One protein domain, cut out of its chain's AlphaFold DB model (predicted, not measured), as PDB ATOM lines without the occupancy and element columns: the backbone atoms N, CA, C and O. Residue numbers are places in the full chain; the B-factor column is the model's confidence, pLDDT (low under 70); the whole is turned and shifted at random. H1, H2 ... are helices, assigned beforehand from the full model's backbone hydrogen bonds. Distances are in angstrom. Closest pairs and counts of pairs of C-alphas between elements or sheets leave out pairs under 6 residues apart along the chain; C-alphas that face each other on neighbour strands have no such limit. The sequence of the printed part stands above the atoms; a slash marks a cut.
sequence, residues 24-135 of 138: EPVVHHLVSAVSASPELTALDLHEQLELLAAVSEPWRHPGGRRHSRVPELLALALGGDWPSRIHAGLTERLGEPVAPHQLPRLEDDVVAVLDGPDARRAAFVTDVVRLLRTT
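What this domain is: This is residues 24 to 135 of the 138 residues of an uncharacterized protein of Quadrisphaera granulorum (UniProt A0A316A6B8). You will find a rounded cluster of crossed helices in which short H4 lies near the middle, packed on H5 and on H6, the longest helix, while H1 and H3 run opposite ways with their lines across H6. Two long loops, residues 56 to 69 and 78 to 102, lead into and out of H4. The printed part has 112 residues with six named helices, H1 to H6 in chain order, and no named strand: an all helix domain. It is compact, with a radius of gyration of the C-alphas of 13.2 A and spans of 35 by 33 by 25 A.

How they stand to each other: Start at the hub, H6, residues 118 to 134, which touches the five other helices. H4, residues 70 to 77, touches it at a steep tilt of 59 degrees, opposite ways; their closest C-alphas, Ala 77 and Asp 127, are 5.8 A apart. H5, residues 103 to 114, touches H6 with residues 113 to 114 alone, closest at the C-alphas of Leu 114 and Arg 121, 5.1 A. H3, residues 45 to 55, touches H1, residues 24 to 35, at a shallow tilt of 26 degrees, opposite ways, with the C-alphas of Val 31 and Val 55 closest at 6.3 A. H2, residues 38 to 41, only just touches H6, with 3 pairs of C-alphas within 8 A; the closest are Glu 39 and Thr 126, 6.7 A. H1 and H4 are apart. Every O i to N i+4 pair is within hydrogen-bond range in H1, H3, H4, H5 and H6; H2 is too short for one.

Where its parts are: Find C-alpha 118 at (-21.496, -28.158, -6.876); from there H6 runs 24.4 A to C-alpha 134 at (-2.761, -23.147, -21.659). H1 begins at C-alpha 24, (-10.426, -45.667, -15.600), and measures 16.1 A; H5 measures 16.3 A and H3 15.4 A.

The domain as a whole: The C-alphas farthest apart, Leu 45 and Ala 88, are 38.3 A apart. The printed part has no cut; the links H3 to H4 and H4 to H5 are long. Look for pLDDT under 70 at residue 24, residues 61 to 67, residues 79 to 97 and residue 135.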
ATOM      1  N   GLU A  24      -9.289 -45.795 -14.692       66.12
ATOM      2  CA  GLU A  24     -10.426 -45.667 -15.600       66.12
ATOM      3  C   GLU A  24     -11.685 -45.023 -15.000       66.12
ATOM      4  O   GLU A  24     -12.293 -44.187 -15.672       66.12
ATOM      5  N   PRO A  25     -12.065 -45.323 -13.740       73.31
ATOM      6  CA  PRO A  25     -13.231 -44.692 -13.129       73.31
ATOM      7  C   PRO A  25     -13.050 -43.181 -12.968       73.31
ATOM      8  O   PRO A  25     -13.979 -42.422 -13.240       73.31
ATOM      9  N   VAL A  26     -11.844 -42.730 -12.594       81.88
ATOM     10  CA  VAL A  26     -11.567 -41.298 -12.432       81.88
ATOM     11  C   VAL A  26     -11.513 -40.578 -13.778       81.88
ATOM     12  O   VAL A  26     -12.033 -39.471 -13.886       81.88
ATOM     13  N   VAL A  27     -10.970 -41.214 -14.823       84.06
ATOM     14  CA  VAL A  27     -10.971 -40.658 -16.185       84.06
ATOM     15  C   VAL A  27     -12.408 -40.484 -16.667       84.06
ATOM     16  O   VAL A  27     -12.760 -39.413 -17.154       84.06
ATOM     17  N   HIS A  28     -13.270 -41.484 -16.467       84.31
ATOM     18  CA  HIS A  28     -14.679 -41.385 -16.839       84.31
ATOM     19  C   HIS A  28     -15.422 -40.295 -16.046       84.31
ATOM     20  O   HIS A  28     -16.161 -39.506 -16.635       84.31
ATOM     21  N   HIS A  29     -15.209 -40.207 -14.727       85.94
ATOM     22  CA  HIS A  29     -15.789 -39.141 -13.896       85.94
ATOM     23  C   HIS A  29     -15.349 -37.751 -14.370       85.94
ATOM     24  O   HIS A  29     -16.175 -36.847 -14.501       85.94
ATOM     25  N   LEU A  30     -14.062 -37.590 -14.675       87.19
ATOM     26  CA  LEU A  30     -13.502 -36.329 -15.135       87.19
ATOM     27  C   LEU A  30     -14.026 -35.942 -16.524       87.19
ATOM     28  O   LEU A  30     -14.456 -34.807 -16.711       87.19
ATOM     29  N   VAL A  31     -14.064 -36.884 -17.475       89.31
ATOM     30  CA  VAL A  31     -14.665 -36.681 -18.806       89.31
ATOM     31  C   VAL A  31     -16.125 -36.261 -18.664       89.31
ATOM     32  O   VAL A  31     -16.536 -35.280 -19.279       89.31
ATOM     33  N   SER A  32     -16.899 -36.947 -17.818       88.25
ATOM     34  CA  SER A  32     -18.301 -36.603 -17.571       88.25
ATOM     35  C   SER A  32     -18.438 -35.175 -17.038       88.25
ATOM     36  O   SER A  32     -19.252 -34.408 -17.551       88.25
ATOM     37  N   ALA A  33     -17.625 -34.790 -16.051       88.56
ATOM     38  CA  ALA A  33     -17.660 -33.457 -15.458       88.56
ATOM     39  C   ALA A  33     -17.257 -32.354 -16.455       88.56
ATOM     40  O   ALA A  33     -17.937 -31.334 -16.544       88.56
ATOM     41  N   VAL A  34     -16.203 -32.574 -17.249       87.38
ATOM     42  CA  VAL A  34     -15.753 -31.634 -18.290       87.38
ATOM     43  C   VAL A  34     -16.782 -31.531 -19.418       87.38
ATOM     44  O   VAL A  34     -17.083 -30.427 -19.865       87.38
ATOM     45  N   SER A  35     -17.379 -32.649 -19.840       87.19
ATOM     46  CA  SER A  35     -18.400 -32.670 -20.898       87.19
ATOM     47  C   SER A  35     -19.663 -31.884 -20.541       87.19
ATOM     48  O   SER A  35     -20.290 -31.292 -21.415       87.19
ATOM     49  N   ALA A  36     -20.013 -31.842 -19.255       86.31
ATOM     50  CA  ALA A  36     -21.155 -31.097 -18.737       86.31
ATOM     51  C   ALA A  36     -20.823 -29.630 -18.403       86.31
ATOM     52  O   ALA A  36     -21.698 -28.897 -17.938       86.31
ATOM     53  N   SER A  37     -19.572 -29.204 -18.594       87.31
ATOM     54  CA  SER A  37     -19.123 -27.872 -18.195       87.31
ATOM     55  C   SER A  37     -19.558 -26.795 -19.197       87.31
ATOM     56  O   SER A  37     -19.430 -26.991 -20.413       87.31
ATOM     57  N   PRO A  38     -20.041 -25.632 -18.723       86.94
ATOM     58  CA  PRO A  38     -20.343 -24.511 -19.605       86.94
ATOM     59  C   PRO A  38     -19.089 -24.017 -20.341       86.94
ATOM     60  O   PRO A  38     -19.188 -23.583 -21.490       86.94
ATOM     61  N   GLU A  39     -17.908 -24.142 -19.732       85.81
ATOM     62  CA  GLU A  39     -16.623 -23.780 -20.324       85.81
ATOM     63  C   GLU A  39     -16.336 -24.563 -21.601       85.81
ATOM     64  O   GLU A  39     -15.886 -23.960 -22.569       85.81
ATOM     65  N   LEU A  40     -16.624 -25.870 -21.630       83.56
ATOM     66  CA  LEU A  40     -16.458 -26.685 -22.833       83.56
ATOM     67  C   LEU A  40     -17.466 -26.276 -23.916       83.56
ATOM     68  O   LEU A  40     -17.094 -26.129 -25.078       83.56
ATOM     69  N   THR A  41     -18.728 -26.036 -23.547       86.62
ATOM     70  CA  THR A  41     -19.779 -25.662 -24.515       86.62
ATOM     71  C   THR A  41     -19.548 -24.306 -25.186       86.62
ATOM     72  O   THR A  41     -20.095 -24.054 -26.257       86.62
ATOM     73  N   ALA A  42     -18.741 -23.440 -24.568       89.25
ATOM     74  CA  ALA A  42     -18.372 -22.138 -25.114       89.25
ATOM     75  C   ALA A  42     -17.265 -22.209 -26.186       89.25
ATOM     76  O   ALA A  42     -16.977 -21.194 -26.819       89.25
ATOM     77  N   LEU A  43     -16.638 -23.374 -26.375       87.38
ATOM     78  CA  LEU A  43     -15.560 -23.596 -27.341       87.38
ATOM     79  C   LEU A  43     -16.101 -24.075 -28.686       87.38
ATOM     80  O   LEU A  43     -17.218 -24.593 -28.771       87.38
ATOM     81  N   ASP A  44     -15.298 -23.950 -29.742       92.56
ATOM     82  CA  ASP A  44     -15.643 -24.568 -31.020       92.56
ATOM     83  C   ASP A  44     -15.498 -26.101 -30.971       92.56
ATOM     84  O   ASP A  44     -14.840 -26.665 -30.097       92.56
ATOM     85  N   LEU A  45     -16.134 -26.804 -31.912       86.62
ATOM     86  CA  LEU A  45     -16.174 -28.270 -31.908       86.62
ATOM     87  C   LEU A  45     -14.778 -28.912 -31.950       86.62
ATOM     88  O   LEU A  45     -14.585 -29.983 -31.380       86.62
ATOM     89  N   HIS A  46     -13.814 -28.294 -32.633       87.00
ATOM     90  CA  HIS A  46     -12.465 -28.835 -32.719       87.00
ATOM     91  C   HIS A  46     -11.764 -28.733 -31.362       87.00
ATOM     92  O   HIS A  46     -11.292 -29.751 -30.857       87.00
ATOM     93  N   GLU A  47     -11.813 -27.562 -30.723       86.81
ATOM     94  CA  GLU A  47     -11.295 -27.356 -29.364       86.81
ATOM     95  C   GLU A  47     -11.966 -28.291 -28.341       86.81
ATOM     96  O   GLU A  47     -11.294 -28.849 -27.471       86.81
ATOM     97  N   GLN A  48     -13.285 -28.507 -28.453       86.19
ATOM     98  CA  GLN A  48     -14.013 -29.440 -27.587       86.19
ATOM     99  C   GLN A  48     -13.475 -30.868 -27.714       86.19
ATOM    100  O   GLN A  48     -13.238 -31.537 -26.706       86.19
ATOM    101  N   LEU A  49     -13.269 -31.341 -28.947       84.81
ATOM    102  CA  LEU A  49     -12.755 -32.684 -29.208       84.81
ATOM    103  C   LEU A  49     -11.307 -32.841 -28.738       84.81
ATOM    104  O   LEU A  49     -10.977 -33.881 -28.172       84.81
ATOM    105  N   GLU A  50     -10.458 -31.829 -28.924       87.31
ATOM    106  CA  GLU A  50      -9.075 -31.853 -28.434       87.31
ATOM    107  C   GLU A  50      -9.010 -31.928 -26.904       87.31
ATOM    108  O   GLU A  50      -8.269 -32.749 -26.357       87.31
ATOM    109  N   LEU A  51      -9.828 -31.138 -26.204       86.69
ATOM    110  CA  LEU A  51      -9.922 -31.173 -24.742       86.69
ATOM    111  C   LEU A  51     -10.428 -32.516 -24.223       86.69
ATOM    112  O   LEU A  51      -9.847 -33.076 -23.290       86.69
ATOM    113  N   LEU A  52     -11.492 -33.047 -24.831       86.44
ATOM    114  CA  LEU A  52     -12.038 -34.351 -24.462       86.44
ATOM    115  C   LEU A  52     -11.037 -35.481 -24.744       86.44
ATOM    116  O   LEU A  52     -10.901 -36.396 -23.933       86.44
ATOM    117  N   ALA A  53     -10.283 -35.398 -25.841       85.06
ATOM    118  CA  ALA A  53      -9.225 -36.355 -26.139       85.06
ATOM    119  C   ALA A  53      -8.107 -36.287 -25.089       85.06
ATOM    120  O   ALA A  53      -7.700 -37.324 -24.565       85.06
ATOM    121  N   ALA A  54      -7.663 -35.078 -24.727       85.00
ATOM    122  CA  ALA A  54      -6.621 -34.872 -23.728       85.00
ATOM    123  C   ALA A  54      -7.028 -35.418 -22.353       85.00
ATOM    124  O   ALA A  54      -6.265 -36.153 -21.733       85.00
ATOM    125  N   VAL A  55      -8.244 -35.119 -21.890       86.88
ATOM    126  CA  VAL A  55      -8.721 -35.558 -20.569       86.88
ATOM    127  C   VAL A  55      -9.033 -37.059 -20.510       86.88
ATOM    128  O   VAL A  55      -8.977 -37.658 -19.438       86.88
ATOM    129  N   SER A  56      -9.309 -37.679 -21.662       85.75
ATOM    130  CA  SER A  56      -9.500 -39.129 -21.790       85.75
ATOM    131  C   SER A  56      -8.194 -39.935 -21.830       85.75
ATOM    132  O   SER A  56      -8.238 -41.167 -21.865       85.75
ATOM    133  N   GLU A  57      -7.027 -39.275 -21.844       82.56
ATOM    134  CA  GLU A  57      -5.743 -39.968 -21.926       82.56
ATOM    135  C   GLU A  57      -5.531 -40.871 -20.694       82.56
ATOM    136  O   GLU A  57      -5.701 -40.425 -19.556       82.56
ATOM    137  N   PRO A  58      -5.129 -42.143 -20.882       78.25
ATOM    138  CA  PRO A  58      -4.825 -43.026 -19.765       78.25
ATOM    139  C   PRO A  58      -3.715 -42.446 -18.886       78.25
ATOM    140  O   PRO A  58      -2.605 -42.201 -19.353       78.25
ATOM    141  N   TRP A  59      -3.965 -42.305 -17.583       80.00
ATOM    142  CA  TRP A  59      -2.952 -41.772 -16.659       80.00
ATOM    143  C   TRP A  59      -1.748 -42.708 -16.519       80.00
ATOM    144  O   TRP A  59      -0.633 -42.277 -16.231       80.00
ATOM    145  N   ARG A  60      -1.977 -44.011 -16.728       72.56
ATOM    146  CA  ARG A  60      -0.962 -45.061 -16.682       72.56
ATOM    147  C   ARG A  60      -0.876 -45.716 -18.053       72.56
ATOM    148  O   ARG A  60      -1.832 -46.339 -18.503       72.56
ATOM    149  N   HIS A  61       0.283 -45.617 -18.697       66.69
ATOM    150  CA  HIS A  61       0.530 -46.313 -19.954       66.69
ATOM    151  C   HIS A  61       1.244 -47.650 -19.706       66.69
ATOM    152  O   HIS A  61       2.275 -47.674 -19.019       66.69
ATOM    153  N   PRO A  62       0.763 -48.762 -20.291       55.09
ATOM    154  CA  PRO A  62       1.466 -50.035 -20.223       55.09
ATOM    155  C   PRO A  62       2.843 -49.885 -20.888       55.09
ATOM    156  O   PRO A  62       2.955 -49.576 -22.072       55.09
ATOM    157  N   GLY A  63       3.907 -50.053 -20.100       60.56
ATOM    158  CA  GLY A  63       5.297 -49.962 -20.561       60.56
ATOM    159  C   GLY A  63       6.034 -48.658 -20.242       60.56
ATOM    160  O   GLY A  63       7.198 -48.546 -20.614       60.56
ATOM    161  N   GLY A  64       5.406 -47.686 -19.564       58.91
ATOM    162  CA  GLY A  64       6.087 -46.518 -18.975       58.91
ATOM    163  C   GLY A  64       6.754 -45.540 -19.955       58.91
ATOM    164  O   GLY A  64       7.466 -44.646 -19.519       58.91
ATOM    165  N   ARG A  65       6.556 -45.700 -21.272       60.91
ATOM    166  CA  ARG A  65       7.211 -44.868 -22.303       60.91
ATOM    167  C   ARG A  65       6.508 -43.541 -22.577       60.91
ATOM    168  O   ARG A  65       7.103 -42.660 -23.186       60.91
ATOM    169  N   ARG A  66       5.243 -43.422 -22.180       67.12
ATOM    170  CA  ARG A  66       4.425 -42.221 -22.347       67.12
ATOM    171  C   ARG A  66       3.884 -41.837 -20.978       67.12
ATOM    172  O   ARG A  66       3.381 -42.701 -20.262       67.12
ATOM    173  N   HIS A  67       4.044 -40.571 -20.618       67.94
ATOM    174  CA  HIS A  67       3.501 -39.994 -19.395       67.94
ATOM    175  C   HIS A  67       2.333 -39.103 -19.799       67.94
ATOM    176  O   HIS A  67       2.524 -38.186 -20.598       67.94
ATOM    177  N   SER A  68       1.137 -39.385 -19.280       77.44
ATOM    178  CA  SER A  68       0.042 -38.433 -19.414       77.44
ATOM    179  C   SER A  68       0.332 -37.230 -18.527       77.44
ATOM    180  O   SER A  68       0.813 -37.378 -17.403       77.44
ATOM    181  N   ARG A  69       0.024 -36.038 -19.031       79.00
ATOM    182  CA  ARG A  69       0.171 -34.782 -18.282       79.00
ATOM    183  C   ARG A  69      -1.058 -34.457 -17.444       79.00
ATOM    184  O   ARG A  69      -1.005 -33.574 -16.596       79.00
ATOM    185  N   VAL A  70      -2.160 -35.176 -17.660       85.19
ATOM    186  CA  VAL A  70      -3.420 -34.976 -16.938       85.19
ATOM    187  C   VAL A  70      -3.219 -35.073 -15.418       85.19
ATOM    188  O   VAL A  70      -3.652 -34.150 -14.733       85.19
ATOM    189  N   PRO A  71      -2.486 -36.064 -14.866       83.88
ATOM    190  CA  PRO A  71      -2.179 -36.093 -13.436       83.88
ATOM    191  C   PRO A  71      -1.492 -34.826 -12.903       83.88
ATOM    192  O   PRO A  71      -1.837 -34.362 -11.822       83.88
ATOM    193  N   GLU A  72      -0.554 -34.238 -13.655       82.06
ATOM    194  CA  GLU A  72       0.146 -33.004 -13.256       82.06
ATOM    195  C   GLU A  72      -0.816 -31.810 -13.211       82.06
ATOM    196  O   GLU A  72      -0.802 -31.013 -12.277       82.06
ATOM    197  N   LEU A  73      -1.691 -31.696 -14.212       85.75
ATOM    198  CA  LEU A  73      -2.670 -30.612 -14.287       85.75
ATOM    199  C   LEU A  73      -3.713 -30.728 -13.174       85.75
ATOM    200  O   LEU A  73      -4.088 -29.722 -12.580       85.75
ATOM    201  N   LEU A  74      -4.151 -31.948 -12.857       86.75
ATOM    202  CA  LEU A  74      -5.092 -32.200 -11.767       86.75
ATOM    203  C   LEU A  74      -4.464 -31.917 -10.406       86.75
ATOM    204  O   LEU A  74      -5.103 -31.299  -9.562       86.75
ATOM    205  N   ALA A  75      -3.203 -32.307 -10.211       81.62
ATOM    206  CA  ALA A  75      -2.416 -31.951  -9.036       81.62
ATOM    207  C   ALA A  75      -2.360 -30.429  -8.821       81.62
ATOM    208  O   ALA A  75      -2.562 -29.954  -7.705       81.62
ATOM    209  N   LEU A  76      -2.142 -29.664  -9.893       82.44
ATOM    210  CA  LEU A  76      -2.116 -28.202  -9.848       82.44
ATOM    211  C   LEU A  76      -3.500 -27.590  -9.617       82.44
ATOM    212  O   LEU A  76      -3.619 -26.664  -8.820       82.44
ATOM    213  N   ALA A  77      -4.547 -28.118 -10.255       86.00
ATOM    214  CA  ALA A  77      -5.928 -27.682 -10.036       86.00
ATOM    215  C   ALA A  77      -6.393 -27.955  -8.595       86.00
ATOM    216  O   ALA A  77      -7.081 -27.138  -7.991       86.00
ATOM    217  N   LEU A  78      -5.961 -29.073  -8.004       82.06
ATOM    218  CA  LEU A  78      -6.139 -29.366  -6.579       82.06
ATOM    219  C   LEU A  78      -5.229 -28.526  -5.683       82.06
ATOM    220  O   LEU A  78      -5.404 -28.538  -4.470       82.06
ATOM    221  N   GLY A  79      -4.229 -27.844  -6.238       69.38
ATOM    222  CA  GLY A  79      -3.200 -27.186  -5.458       69.38
ATOM    223  C   GLY A  79      -3.380 -25.717  -5.165       69.38
ATOM    224  O   GLY A  79      -2.617 -25.192  -4.358       69.38
ATOM    225  N   GLY A  80      -4.383 -25.089  -5.775       57.75
ATOM    226  CA  GLY A  80      -4.648 -23.663  -5.622       57.75
ATOM    227  C   GLY A  80      -4.989 -23.241  -4.193       57.75
ATOM    228  O   GLY A  80      -4.508 -22.204  -3.775       57.75
ATOM    229  N   ASP A  81      -5.758 -24.038  -3.440       54.19
ATOM    230  CA  ASP A  81      -6.234 -23.696  -2.079       54.19
ATOM    231  C   ASP A  81      -6.767 -24.925  -1.301       54.19
ATOM    232  O   ASP A  81      -7.496 -24.815  -0.311       54.19
ATOM    233  N   TRP A  82      -6.488 -26.138  -1.779       60.78
ATOM    234  CA  TRP A  82      -7.179 -27.343  -1.324       60.78
ATOM    235  C   TRP A  82      -6.312 -28.155  -0.362       60.78
ATOM    236  O   TRP A  82      -5.126 -28.355  -0.629       60.78
ATOM    237  N   PRO A  83      -6.885 -28.709   0.722       54.78
ATOM    238  CA  PRO A  83      -6.200 -29.671   1.576       54.78
ATOM    239  C   PRO A  83      -6.099 -31.023   0.848       54.78
ATOM    240  O   PRO A  83      -6.741 -32.001   1.224       54.78
ATOM    241  N   SER A  84      -5.326 -31.056  -0.235       55.25
ATOM    242  CA  SER A  84      -4.905 -32.271  -0.921       55.25
ATOM    243  C   SER A  84      -3.941 -33.017  -0.008       55.25
ATOM    244  O   SER A  84      -2.981 -32.443   0.517       55.25
ATOM    245  N   ARG A  85      -4.154 -34.322   0.181       54.66
ATOM    246  CA  ARG A  85      -3.232 -35.154   0.984       54.66
ATOM    247  C   ARG A  85      -1.889 -35.367   0.286       54.66
ATOM    248  O   ARG A  85      -0.984 -35.983   0.847       54.66
ATOM    249  N   ILE A  86      -1.779 -34.884  -0.942       55.22
ATOM    250  CA  ILE A  86      -0.658 -35.075  -1.845       55.22
ATOM    251  C   ILE A  86       0.157 -33.784  -1.992       55.22
ATOM    252  O   ILE A  86       1.265 -33.833  -2.517       55.22
ATOM    253  N   HIS A  87      -0.313 -32.655  -1.441       52.62
ATOM    254  CA  HIS A  87       0.468 -31.409  -1.355       52.62
ATOM    255  C   HIS A  87       1.775 -31.568  -0.586       52.62
ATOM    256  O   HIS A  87       2.758 -30.892  -0.870       52.62
ATOM    257  N   ALA A  88       1.840 -32.549   0.312       47.66
ATOM    258  CA  ALA A  88       3.104 -33.058   0.822       47.66
ATOM    259  C   ALA A  88       3.771 -33.980  -0.223       47.66
ATOM    260  O   ALA A  88       3.833 -35.195  -0.037       47.66
ATOM    261  N   GLY A  89       4.247 -33.416  -1.337       49.16
ATOM    262  CA  GLY A  89       5.089 -34.130  -2.306       49.16
ATOM    263  C   GLY A  89       4.691 -34.020  -3.777       49.16
ATOM    264  O   GLY A  89       5.405 -34.574  -4.612       49.16
ATOM    265  N   LEU A  90       3.590 -33.344  -4.111       56.84
ATOM    266  CA  LEU A  90       3.336 -32.865  -5.468       56.84
ATOM    267  C   LEU A  90       4.032 -31.531  -5.683       56.84
ATOM    268  O   LEU A  90       4.146 -30.698  -4.787       56.84
ATOM    269  N   THR A  91       4.520 -31.356  -6.893       53.91
ATOM    270  CA  THR A  91       5.294 -30.197  -7.293       53.91
ATOM    271  C   THR A  91       4.297 -29.091  -7.644       53.91
ATOM    272  O   THR A  91       3.306 -29.315  -8.335       53.91
ATOM    273  N   GLU A  92       4.538 -27.863  -7.188       59.94
ATOM    274  CA  GLU A  92       3.723 -26.696  -7.577       59.94
ATOM    275  C   GLU A  92       4.045 -26.225  -9.014       59.94
ATOM    276  O   GLU A  92       3.716 -25.109  -9.419       59.94
ATOM    277  N   ARG A  93       4.760 -27.048  -9.793       59.66
ATOM    278  CA  ARG A  93       5.354 -26.687 -11.079       59.66
ATOM    279  C   ARG A  93       4.896 -27.642 -12.171       59.66
ATOM    280  O   ARG A  93       5.073 -28.851 -12.074       59.66
ATOM    281  N   LEU A  94       4.390 -27.068 -13.261       63.69
ATOM    282  CA  LEU A  94       4.128 -27.789 -14.507       63.69
ATOM    283  C   LEU A  94       5.417 -28.424 -15.049       63.69
ATOM    284  O   LEU A  94       6.427 -27.733 -15.190       63.69
ATOM    285  N   GLY A  95       5.351 -29.701 -15.439       61.81
ATOM    286  CA  GLY A  95       6.445 -30.410 -16.107       61.81
ATOM    287  C   GLY A  95       7.257 -31.359 -15.227       61.81
ATOM    288  O   GLY A  95       8.192 -31.977 -15.736       61.81
ATOM    289  N   GLU A  96       6.915 -31.501 -13.945       67.69
ATOM    290  CA  GLU A  96       7.419 -32.602 -13.122       67.69
ATOM    291  C   GLU A  96       6.344 -33.697 -13.018       67.69
ATOM    292  O   GLU A  96       5.243 -33.424 -12.534       67.69
ATOM    293  N   PRO A  97       6.633 -34.933 -13.467       69.25
ATOM    294  CA  PRO A  97       5.634 -35.989 -13.520       69.25
ATOM    295  C   PRO A  97       5.209 -36.433 -12.122       69.25
ATOM    296  O   PRO A  97       6.042 -36.643 -11.237       69.25
ATOM    297  N   VAL A  98       3.906 -36.671 -11.948       75.69
ATOM    298  CA  VAL A  98       3.367 -37.279 -10.725       75.69
ATOM    299  C   VAL A  98       3.928 -38.691 -10.578       75.69
ATOM    300  O   VAL A  98       3.811 -39.522 -11.485       75.69
ATOM    301  N   ALA A  99       4.538 -38.984  -9.430       75.81
ATOM    302  CA  ALA A  99       5.148 -40.286  -9.218       75.81
ATOM    303  C   ALA A  99       4.069 -41.392  -9.209       75.81
ATOM    304  O   ALA A  99       2.998 -41.201  -8.628       75.81
ATOM    305  N   PRO A 100       4.333 -42.596  -9.758       76.50
ATOM    306  CA  PRO A 100       3.316 -43.648  -9.869       76.50
ATOM    307  C   PRO A 100       2.638 -44.038  -8.547       76.50
ATOM    308  O   PRO A 100       1.466 -44.400  -8.536       76.50
ATOM    309  N   HIS A 101       3.356 -43.946  -7.424       76.50
ATOM    310  CA  HIS A 101       2.830 -44.255  -6.091       76.50
ATOM    311  C   HIS A 101       1.911 -43.157  -5.519       76.50
ATOM    312  O   HIS A 101       1.194 -43.411  -4.553       76.50
ATOM    313  N   GLN A 102       1.930 -41.950  -6.092       77.75
ATOM    314  CA  GLN A 102       1.050 -40.836  -5.725       77.75
ATOM    315  C   GLN A 102      -0.275 -40.872  -6.500       77.75
ATOM    316  O   GLN A 102      -1.263 -40.328  -6.014       77.75
ATOM    317  N   LEU A 103      -0.324 -41.556  -7.655       79.44
ATOM    318  CA  LEU A 103      -1.517 -41.629  -8.509       79.44
ATOM    319  C   LEU A 103      -2.777 -42.124  -7.781       79.44
ATOM    320  O   LEU A 103      -3.787 -41.446  -7.911       79.44
ATOM    321  N   PRO A 104      -2.762 -43.199  -6.965       80.44
ATOM    322  CA  PRO A 104      -3.978 -43.633  -6.269       80.44
ATOM    323  C   PRO A 104      -4.564 -42.556  -5.350       80.44
ATOM    324  O   PRO A 104      -5.770 -42.364  -5.301       80.44
ATOM    325  N   ARG A 105      -3.709 -41.795  -4.653       80.88
ATOM    326  CA  ARG A 105      -4.177 -40.700  -3.791       80.88
ATOM    327  C   ARG A 105      -4.748 -39.547  -4.614       80.88
ATOM    328  O   ARG A 105      -5.690 -38.902  -4.174       80.88
ATOM    329  N   LEU A 106      -4.173 -39.293  -5.791       82.25
ATOM    330  CA  LEU A 106      -4.664 -38.275  -6.721       82.25
ATOM    331  C   LEU A 106      -6.030 -38.657  -7.274       82.25
ATOM    332  O   LEU A 106      -6.912 -37.811  -7.337       82.25
ATOM    333  N   GLU A 107      -6.205 -39.929  -7.620       84.88
ATOM    334  CA  GLU A 107      -7.491 -40.488  -8.026       84.88
ATOM    335  C   GLU A 107      -8.543 -40.248  -6.925       84.88
ATOM    336  O   GLU A 107      -9.591 -39.670  -7.213       84.88
ATOM    337  N   ASP A 108      -8.228 -40.577  -5.665       85.38
ATOM    338  CA  ASP A 108      -9.124 -40.365  -4.518       85.38
ATOM    339  C   ASP A 108      -9.495 -38.883  -4.314       85.38
ATOM    340  O   ASP A 108     -10.671 -38.552  -4.143       85.38
ATOM    341  N   ASP A 109      -8.510 -37.978  -4.341       86.19
ATOM    342  CA  ASP A 109      -8.738 -36.547  -4.110       86.19
ATOM    343  C   ASP A 109      -9.545 -35.910  -5.259       86.19
ATOM    344  O   ASP A 109     -10.430 -35.090  -5.009       86.19
ATOM    345  N   VAL A 110      -9.305 -36.315  -6.513       87.88
ATOM    346  CA  VAL A 110     -10.098 -35.862  -7.669       87.88
ATOM    347  C   VAL A 110     -11.540 -36.348  -7.556       87.88
ATOM    348  O   VAL A 110     -12.461 -35.544  -7.700       87.88
ATOM    349  N   VAL A 111     -11.759 -37.630  -7.249       88.62
ATOM    350  CA  VAL A 111     -13.111 -38.181  -7.059       88.62
ATOM    351  C   VAL A 111     -13.835 -37.448  -5.930       88.62
ATOM    352  O   VAL A 111     -14.962 -37.000  -6.121       88.62
ATOM    353  N   ALA A 112     -13.173 -37.215  -4.795       87.62
ATOM    354  CA  ALA A 112     -13.765 -36.496  -3.668       87.62
ATOM    355  C   ALA A 112     -14.189 -35.056  -4.012       87.62
ATOM    356  O   ALA A 112     -15.138 -34.527  -3.429       87.62
ATOM    357  N   VAL A 113     -13.491 -34.395  -4.942       89.38
ATOM    358  CA  VAL A 113     -13.863 -33.057  -5.422       89.38
ATOM    359  C   VAL A 113     -15.012 -33.114  -6.420       89.38
ATOM    360  O   VAL A 113     -15.929 -32.296  -6.321       89.38
ATOM    361  N   LEU A 114     -14.987 -34.073  -7.347       89.62
ATOM    362  CA  LEU A 114     -16.029 -34.249  -8.358       89.62
ATOM    363  C   LEU A 114     -17.366 -34.713  -7.756       89.62
ATOM    364  O   LEU A 114     -18.417 -34.277  -8.217       89.62
ATOM    365  N   ASP A 115     -17.334 -35.516  -6.695       89.62
ATOM    366  CA  ASP A 115     -18.526 -35.950  -5.951       89.62
ATOM    367  C   ASP A 115     -18.929 -34.952  -4.847       89.62
ATOM    368  O   ASP A 115     -19.930 -35.130  -4.149       89.62
ATOM    369  N   GLY A 116     -18.131 -33.899  -4.661       86.06
ATOM    370  CA  GLY A 116     -18.327 -32.873  -3.647       86.06
ATOM    371  C   GLY A 116     -19.371 -31.807  -4.018       86.06
ATOM    372  O   GLY A 116     -20.118 -31.941  -4.986       86.06
ATOM    373  N   PRO A 117     -19.430 -30.704  -3.246       87.69
ATOM    374  CA  PRO A 117     -20.378 -29.612  -3.476       87.69
ATOM    375  C   PRO A 117     -20.294 -29.017  -4.892       87.69
ATOM    376  O   PRO A 117     -19.198 -28.819  -5.412       87.69
ATOM    377  N   ASP A 118     -21.430 -28.625  -5.479       86.75
ATOM    378  CA  ASP A 118     -21.496 -28.158  -6.876       86.75
ATOM    379  C   ASP A 118     -20.551 -26.988  -7.189       86.75
ATOM    380  O   ASP A 118     -19.849 -27.019  -8.196       86.75
ATOM    381  N   ALA A 119     -20.475 -25.981  -6.311       88.31
ATOM    382  CA  ALA A 119     -19.563 -24.845  -6.491       88.31
ATOM    383  C   ALA A 119     -18.087 -25.284  -6.500       88.31
ATOM    384  O   ALA A 119     -17.267 -24.732  -7.231       88.31
ATOM    385  N   ARG A 120     -17.768 -26.310  -5.702       85.94
ATOM    386  CA  ARG A 120     -16.429 -26.885  -5.569       85.94
ATOM    387  C   ARG A 120     -16.044 -27.660  -6.828       85.94
ATOM    388  O   ARG A 120     -14.951 -27.464  -7.354       85.94
ATOM    389  N   ARG A 121     -16.960 -28.497  -7.319       90.00
ATOM    390  CA  ARG A 121     -16.811 -29.222  -8.583       90.00
ATOM    391  C   ARG A 121     -16.650 -28.254  -9.753       90.00
ATOM    392  O   ARG A 121     -15.750 -28.446 -10.561       90.00
ATOM    393  N   ALA A 122     -17.490 -27.222  -9.830       90.19
ATOM    394  CA  ALA A 122     -17.456 -26.243 -10.913       90.19
ATOM    395  C   ALA A 122     -16.098 -25.535 -10.990       90.19
ATOM    396  O   ALA A 122     -15.452 -25.610 -12.027       90.19
ATOM    397  N   ALA A 123     -15.616 -24.957  -9.882       89.81
ATOM    398  CA  ALA A 123     -14.321 -24.270  -9.846       89.81
ATOM    399  C   ALA A 123     -13.157 -25.178 -10.283       89.81
ATOM    400  O   ALA A 123     -12.325 -24.780 -11.095       89.81
ATOM    401  N   PHE A 124     -13.143 -26.424  -9.800       90.06
ATOM    402  CA  PHE A 124     -12.140 -27.409 -10.194       90.06
ATOM    403  C   PHE A 124     -12.177 -27.713 -11.699       90.06
ATOM    404  O   PHE A 124     -11.137 -27.715 -12.354       90.06
ATOM    405  N   VAL A 125     -13.364 -27.939 -12.269       91.38
ATOM    406  CA  VAL A 125     -13.519 -28.211 -13.707       91.38
ATOM    407  C   VAL A 125     -13.099 -27.004 -14.548       91.38
ATOM    408  O   VAL A 125     -12.375 -27.179 -15.531       91.38
ATOM    409  N   THR A 126     -13.471 -25.787 -14.138       91.75
ATOM    410  CA  THR A 126     -13.026 -24.541 -14.780       91.75
ATOM    411  C   THR A 126     -11.496 -24.465 -14.828       91.75
ATOM    412  O   THR A 126     -10.920 -24.170 -15.880       91.75
ATOM    413  N   ASP A 127     -10.817 -24.780 -13.722       90.19
ATOM    414  CA  ASP A 127      -9.355 -24.774 -13.662       90.19
ATOM    415  C   ASP A 127      -8.716 -25.862 -14.525       90.19
ATOM    416  O   ASP A 127      -7.740 -25.584 -15.223       90.19
ATOM    417  N   VAL A 128      -9.282 -27.069 -14.553       90.06
ATOM    418  CA  VAL A 128      -8.804 -28.153 -15.422       90.06
ATOM    419  C   VAL A 128      -8.888 -27.756 -16.897       90.06
ATOM    420  O   VAL A 128      -7.898 -27.885 -17.621       90.06
ATOM    421  N   VAL A 129     -10.027 -27.216 -17.347       90.44
ATOM    422  CA  VAL A 129     -10.198 -26.750 -18.735       90.44
ATOM    423  C   VAL A 129      -9.202 -25.634 -19.056       90.44
ATOM    424  O   VAL A 129      -8.537 -25.668 -20.093       90.44
ATOM    425  N   ARG A 130      -9.031 -24.662 -18.152       89.62
ATOM    426  CA  ARG A 130      -8.061 -23.568 -18.305       89.62
ATOM    427  C   ARG A 130      -6.622 -24.081 -18.429       89.62
ATOM    428  O   ARG A 130      -5.876 -23.625 -19.299       89.62
ATOM    429  N   LEU A 131      -6.222 -25.019 -17.574       88.44
ATOM    430  CA  LEU A 131      -4.873 -25.589 -17.552       88.44
ATOM    431  C   LEU A 131      -4.577 -26.419 -18.806       88.44
ATOM    432  O   LEU A 131      -3.497 -26.280 -19.381       88.44
ATOM    433  N   LEU A 132      -5.543 -27.211 -19.279       86.12
ATOM    434  CA  LEU A 132      -5.417 -27.978 -20.522       86.12
ATOM    435  C   LEU A 132      -5.242 -27.065 -21.745       86.12
ATOM    436  O   LEU A 132      -4.383 -27.324 -22.583       86.12
ATOM    437  N   ARG A 133      -5.985 -25.954 -21.823       86.94
ATOM    438  CA  ARG A 133      -5.877 -24.996 -22.942       86.94
ATOM    439  C   ARG A 133      -4.566 -24.213 -22.957       86.94
ATOM    440  O   ARG A 133      -4.078 -23.837 -24.017       86.94
ATOM    441  N   THR A 134      -4.001 -23.935 -21.787       83.94
ATOM    442  CA  THR A 134      -2.761 -23.147 -21.659       83.94
ATOM    443  C   THR A 134      -1.495 -23.994 -21.772       83.94
ATOM    444  O   THR A 134      -0.396 -23.451 -21.881       83.94
ATOM    445  N   THR A 135      -1.641 -25.320 -21.790       69.81
ATOM    446  CA  THR A 135      -0.524 -26.258 -21.729       69.81
ATOM    447  C   THR A 135      -0.600 -27.253 -22.894       69.81
ATOM    448  O   THR A 135      -1.075 -28.373 -22.707       69.81
TER     449      THR A 135